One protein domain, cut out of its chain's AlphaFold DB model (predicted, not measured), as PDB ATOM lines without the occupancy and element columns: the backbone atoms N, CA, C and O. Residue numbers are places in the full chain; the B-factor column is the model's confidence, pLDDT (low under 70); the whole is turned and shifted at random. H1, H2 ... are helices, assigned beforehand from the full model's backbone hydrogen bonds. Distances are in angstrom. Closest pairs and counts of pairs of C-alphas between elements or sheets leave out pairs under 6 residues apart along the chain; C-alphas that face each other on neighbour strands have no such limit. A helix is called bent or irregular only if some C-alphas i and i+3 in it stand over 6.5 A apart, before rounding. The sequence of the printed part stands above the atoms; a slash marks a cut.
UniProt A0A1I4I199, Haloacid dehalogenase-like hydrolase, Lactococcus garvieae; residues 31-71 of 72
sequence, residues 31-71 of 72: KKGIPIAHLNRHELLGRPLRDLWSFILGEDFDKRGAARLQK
ATOM      1  N   LYS A  31      96.658  71.204  64.676       91.06
ATOM      2  CA  LYS A  31      96.589  69.827  64.158       91.06
ATOM      3  C   LYS A  31      95.154  69.306  64.019       91.06
ATOM      4  O   LYS A  31      94.903  68.406  63.217       91.06
ATOM      5  N   LYS A  32      94.217  69.813  64.822       86.31
ATOM      6  CA  LYS A  32      92.796  69.439  64.776       86.31
ATOM      7  C   LYS A  32      91.964  70.322  63.848       86.31
ATOM      8  O   LYS A  32      90.796  70.005  63.648       86.31
ATOM      9  N   GLY A  33      92.548  71.373  63.269       85.75
ATOM     10  CA  GLY A  33      91.832  72.331  62.429       85.75
ATOM     11  C   GLY A  33      90.790  73.143  63.198       85.75
ATOM     12  O   GLY A  33      89.820  73.596  62.600       85.75
ATOM     13  N   ILE A  34      90.959  73.293  64.515       83.75
ATOM     14  CA  ILE A  34      90.039  74.054  65.365       83.75
ATOM     15  C   ILE A  34      90.622  75.461  65.533       83.75
ATOM     16  O   ILE A  34      91.709  75.599  66.103       83.75
ATOM     17  N   PRO A  35      89.938  76.513  65.057       80.75
ATOM     18  CA  PRO A  35      90.393  77.876  65.267       80.75
ATOM     19  C   PRO A  35      90.237  78.250  66.744       80.75
ATOM     20  O   PRO A  35      89.165  78.100  67.318       80.75
ATOM     21  N   ILE A  36      91.311  78.753  67.353       80.88
ATOM     22  CA  ILE A  36      91.329  79.199  68.760       80.88
ATOM     23  C   ILE A  36      91.784  80.653  68.925       80.88
ATOM     24  O   ILE A  36      92.056  81.104  70.033       80.88
ATOM     25  N   ALA A  37      91.876  81.408  67.825       82.31
ATOM     26  CA  ALA A  37      92.334  82.800  67.838       82.31
ATOM     27  C   ALA A  37      91.412  83.738  68.642       82.31
ATOM     28  O   ALA A  37      91.832  84.820  69.040       82.31
ATOM     29  N   HIS A  38      90.162  83.328  68.878       81.19
ATOM     30  CA  HIS A  38      89.190  84.053  69.694       81.19
ATOM     31  C   HIS A  38      89.384  83.860  71.203       81.19
ATOM     32  O   HIS A  38      88.737  84.560  71.978       81.19
ATOM     33  N   LEU A  39      90.234  82.923  71.633       78.19
ATOM     34  CA  LEU A  39      90.454  82.626  73.046       78.19
ATOM     35  C   LEU A  39      91.579  83.485  73.620       78.19
ATOM     36  O   LEU A  39      92.658  83.606  73.034       78.19
ATOM     37  N   ASN A  40      91.363  84.020  74.821       78.94
ATOM     38  CA  ASN A  40      92.447  84.610  75.589       78.94
ATOM     39  C   ASN A  40      93.266  83.485  76.240       78.94
ATOM     40  O   ASN A  40      92.750  82.692  77.022       78.94
ATOM     41  N   ARG A  41      94.565  83.422  75.933       72.81
ATOM     42  CA  ARG A  41      95.472  82.366  76.417       72.81
ATOM     43  C   ARG A  41      95.541  82.308  77.944       72.81
ATOM     44  O   ARG A  41      95.598  81.216  78.497       72.81
ATOM     45  N   HIS A  42      95.426  83.449  78.624       73.44
ATOM     46  CA  HIS A  42      95.370  83.485  80.088       73.44
ATOM     47  C   HIS A  42      94.098  82.849  80.667       73.44
ATOM     48  O   HIS A  42      94.118  82.399  81.804       73.44
ATOM     49  N   GLU A  43      93.002  82.759  79.906       69.94
ATOM     50  CA  GLU A  43      91.780  82.073  80.354       69.94
ATOM     51  C   GLU A  43      91.901  80.543  80.276       69.94
ATOM     52  O   GLU A  43      91.111  79.825  80.896       69.94
ATOM     53  N   LEU A  44      92.881  80.048  79.512       71.69
ATOM     54  CA  LEU A  44      93.162  78.624  79.334       71.69
ATOM     55  C   LEU A  44      94.154  78.093  80.378       71.69
ATOM     56  O   LEU A  44      94.124  76.906  80.699       71.69
ATOM     57  N   LEU A  45      95.021  78.957  80.908       74.38
ATOM     58  CA  LEU A  45      96.044  78.594  81.887       74.38
ATOM     59  C   LEU A  45      95.424  78.366  83.275       74.38
ATOM     60  O   LEU A  45      94.511  79.073  83.699       74.38
ATOM     61  N   GLY A  46      95.883  77.321  83.969       71.00
ATOM     62  CA  GLY A  46      95.419  76.968  85.317       71.00
ATOM     63  C   GLY A  46      94.005  76.374  85.402       71.00
ATOM     64  O   GLY A  46      93.552  76.024  86.493       71.00
ATOM     65  N   ARG A  47      93.286  76.219  84.279       75.56
ATOM     66  CA  ARG A  47      91.944  75.611  84.246       75.56
ATOM     67  C   ARG A  47      91.961  74.236  83.572       75.56
ATOM     68  O   ARG A  47      92.637  74.044  82.562       75.56
ATOM     69  N   PRO A  48      91.171  73.267  84.062       77.94
ATOM     70  CA  PRO A  48      91.022  71.989  83.381       77.94
ATOM     71  C   PRO A  48      90.396  72.166  81.991       77.94
ATOM     72  O   PRO A  48      89.297  72.703  81.866       77.94
ATOM     73  N   LEU A  49      91.028  71.611  80.953       75.62
ATOM     74  CA  LEU A  49      90.523  71.632  79.568       75.62
ATOM     75  C   LEU A  49      89.076  71.129  79.428       75.62
ATOM     76  O   LEU A  49      88.323  71.640  78.602       75.62
ATOM     77  N   ARG A  50      88.655  70.172  80.270       78.75
ATOM     78  CA  ARG A  50      87.271  69.662  80.300       78.75
ATOM     79  C   ARG A  50      86.224  70.757  80.535       78.75
ATOM     80  O   ARG A  50      85.126  70.656  80.001       78.75
ATOM     81  N   ASP A  51      86.579  71.796  81.286       79.75
ATOM     82  CA  ASP A  51      85.676  72.894  81.641       79.75
ATOM     83  C   ASP A  51      85.695  74.018  80.587       79.75
ATOM     84  O   ASP A  51      84.866  74.926  80.628       79.75
ATOM     85  N   LEU A  52      86.628  73.956  79.630       80.44
ATOM     86  CA  LEU A  52      86.861  74.989  78.620       80.44
ATOM     87  C   LEU A  52      86.230  74.666  77.260       80.44
ATOM     88  O   LEU A  52      86.150  75.550  76.412       80.44
ATOM     89  N   TRP A  53      85.746  73.439  77.035       82.19
ATOM     90  CA  TRP A  53      85.235  73.015  75.723       82.19
ATOM     91  C   TRP A  53      84.106  73.887  75.176       82.19
ATOM     92  O   TRP A  53      84.064  74.132  73.974       82.19
ATOM     93  N   SER A  54      83.227  74.398  76.039       81.06
ATOM     94  CA  SER A  54      82.156  75.312  75.632       81.06
ATOM     95  C   SER A  54      82.674  76.664  75.138       81.06
ATOM     96  O   SER A  54      82.081  77.246  74.235       81.06
ATOM     97  N   PHE A  55      83.784  77.149  75.697       78.50
ATOM     98  CA  PHE A  55      84.455  78.372  75.256       78.50
ATOM     99  C   PHE A  55      85.255  78.131  73.972       78.50
ATOM    100  O   PHE A  55      85.178  78.925  73.039       78.50
ATOM    101  N   ILE A  56      85.972  77.005  73.904       80.38
ATOM    102  CA  ILE A  56      86.801  76.621  72.754       80.38
ATOM    103  C   ILE A  56      85.948  76.435  71.500       80.38
ATOM    104  O   ILE A  56      86.267  76.996  70.458       80.38
ATOM    105  N   LEU A  57      84.866  75.661  71.607       82.12
ATOM    106  CA  LEU A  57      84.020  75.310  70.467       82.12
ATOM    107  C   LEU A  57      82.972  76.387  70.152       82.12
ATOM    108  O   LEU A  57      82.433  76.388  69.054       82.12
ATOM    109  N   GLY A  58      82.693  77.316  71.073       79.44
ATOM    110  CA  GLY A  58      81.839  78.477  70.813       79.44
ATOM    111  C   GLY A  58      80.472  78.101  70.229       79.44
ATOM    112  O   GLY A  58      79.665  77.447  70.892       79.44
ATOM    113  N   GLU A  59      80.209  78.528  68.991       76.50
ATOM    114  CA  GLU A  59      78.966  78.220  68.269       76.50
ATOM    115  C   GLU A  59      78.862  76.751  67.826       76.50
ATOM    116  O   GLU A  59      77.756  76.213  67.779       76.50
ATOM    117  N   ASP A  60      79.993  76.076  67.604       75.00
ATOM    118  CA  ASP A  60      80.057  74.651  67.251       75.00
ATOM    119  C   ASP A  60      79.861  73.733  68.473       75.00
ATOM    120  O   ASP A  60      79.773  72.506  68.348       75.00
ATOM    121  N   PHE A  61      79.785  74.299  69.683       80.88
ATOM    122  CA  PHE A  61      79.555  73.526  70.896       80.88
ATOM    123  C   PHE A  61      78.098  73.050  70.993       80.88
ATOM    124  O   PHE A  61      77.193  73.815  71.347       80.88
ATOM    125  N   ASP A  62      77.863  71.749  70.788       83.06
ATOM    126  CA  ASP A  62      76.559  71.140  71.062       83.06
ATOM    127  C   ASP A  62      76.288  71.065  72.575       83.06
ATOM    128  O   ASP A  62      76.548  70.068  73.257       83.06
ATOM    129  N   LYS A  63      75.682  72.137  73.098       74.31
ATOM    130  CA  LYS A  63      75.246  72.245  74.497       74.31
ATOM    131  C   LYS A  63      74.314  71.103  74.912       74.31
ATOM    132  O   LYS A  63      74.343  70.694  76.072       74.31
ATOM    133  N   ARG A  64      73.471  70.596  74.003       72.44
ATOM    134  CA  ARG A  64      72.487  69.546  74.319       72.44
ATOM    135  C   ARG A  64      73.164  68.181  74.388       72.44
ATOM    136  O   ARG A  64      72.880  67.415  75.307       72.44
ATOM    137  N   GLY A  65      74.083  67.908  73.465       74.00
ATOM    138  CA  GLY A  65      74.945  66.730  73.485       74.00
ATOM    139  C   GLY A  65      75.818  66.677  74.738       74.00
ATOM    140  O   GLY A  65      75.818  65.662  75.434       74.00
ATOM    141  N   ALA A  66      76.476  67.784  75.085       74.94
ATOM    142  CA  ALA A  66      77.314  67.879  76.279       74.94
ATOM    143  C   ALA A  66      76.520  67.668  77.581       74.94
ATOM    144  O   ALA A  66      76.926  66.877  78.429       74.94
ATOM    145  N   ALA A  67      75.351  68.305  77.722       70.94
ATOM    146  CA  ALA A  67      74.502  68.146  78.905       70.94
ATOM    147  C   ALA A  67      73.959  66.716  79.080       70.94
ATOM    148  O   ALA A  67      73.660  66.307  80.201       70.94
ATOM    149  N   ARG A  68      73.809  65.964  77.982       72.12
ATOM    150  CA  ARG A  68      73.434  64.547  78.021       72.12
ATOM    151  C   ARG A  68      74.600  63.679  78.497       72.12
ATOM    152  O   ARG A  68      74.396  62.879  79.396       72.12
ATOM    153  N   LEU A  69      75.801  63.894  77.954       70.88
ATOM    154  CA  LEU A  69      77.015  63.153  78.326       70.88
ATOM    155  C   LEU A  69      77.470  63.418  79.770       70.88
ATOM    156  O   LEU A  69      78.058  62.549  80.389       70.88
ATOM    157  N   GLN A  70      77.205  64.606  80.319       68.19
ATOM    158  CA  GLN A  70      77.600  64.957  81.689       68.19
ATOM    159  C   GLN A  70      76.697  64.342  82.777       68.19
ATOM    160  O   GLN A  70      77.034  64.399  83.957       68.19
ATOM    161  N   LYS A  71      75.522  63.823  82.401       68.88
ATOM    162  CA  LYS A  71      74.592  63.147  83.321       68.88
ATOM    163  C   LYS A  71      74.819  61.633  83.403       68.88
ATOM    164  O   LYS A  71      74.198  61.006  84.258       68.88
TER     165      LYS A  71
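AT A GLANCE: This is residues 31 to 71 of the 72 residues of the protein "Haloacid dehalogenase-like hydrolase" of Lactococcus garvieae (UniProt A0A1I4I199). Three short helices are strung along one open, winding chain that runs to and fro, with H2 between H1 at one side and H3 at the other, and no two of them are clearly in touch. Residues 31 to 40 form a stretch with no named element ahead of H1, and residues 45 to 51, between H1 and H2, form a loop that stands free. The printed part has 41 residues with three named helices, in the order H1, H2, H3, and no named strand; its class is all helix, though 19 of the 41 residues are in named elements. It is only just loose, close to compact, with a radius of gyration of the C-alphas of 11.2 A, and the C-alphas span 29 by 23 by 17 A.

HOW THE PARTS SIT: H1, residues 41 to 44, is apart from H2, residues 53 to 60. H1 is also apart from H3, residues 63 to 69. H2 and H3 are close but not clearly touching, with 1 pair of C-alphas within 8 A: those of Ser 54 and Lys 63, 7.6 A apart. Their lines stand at a steep tilt of 52 degrees and they run opposite ways. In H3 every O i to N i+4 pair is within hydrogen-bond range, in H2 2 of 4 are, and H1 is too short for such a pair but has its 1 O i to N i+3 pair within range.

IN THESE COORDINATES: H1 begins at C-alpha 41, (95.472, 82.366, 76.417). H2 measures 10.1 A from C-alpha 53, (85.235, 73.015, 75.723), to C-alpha 60; it is irregular, with C-alphas 56 and 59 9.2 A apart. H3 measures 10.0 A and ends at C-alpha 69, (77.015, 63.153, 78.326).

THE WHOLE: The C-alphas of Ala 37 and Lys 71 are the two farthest apart, at 30.7 A. The printed part has no cut. The link from H1 to H2 is short, with 8 residues, and that from H2 to H3 is tight, with 2. The mean pLDDT of the printed part is 77.5; residue 43 and residues 70 to 71 are under 70.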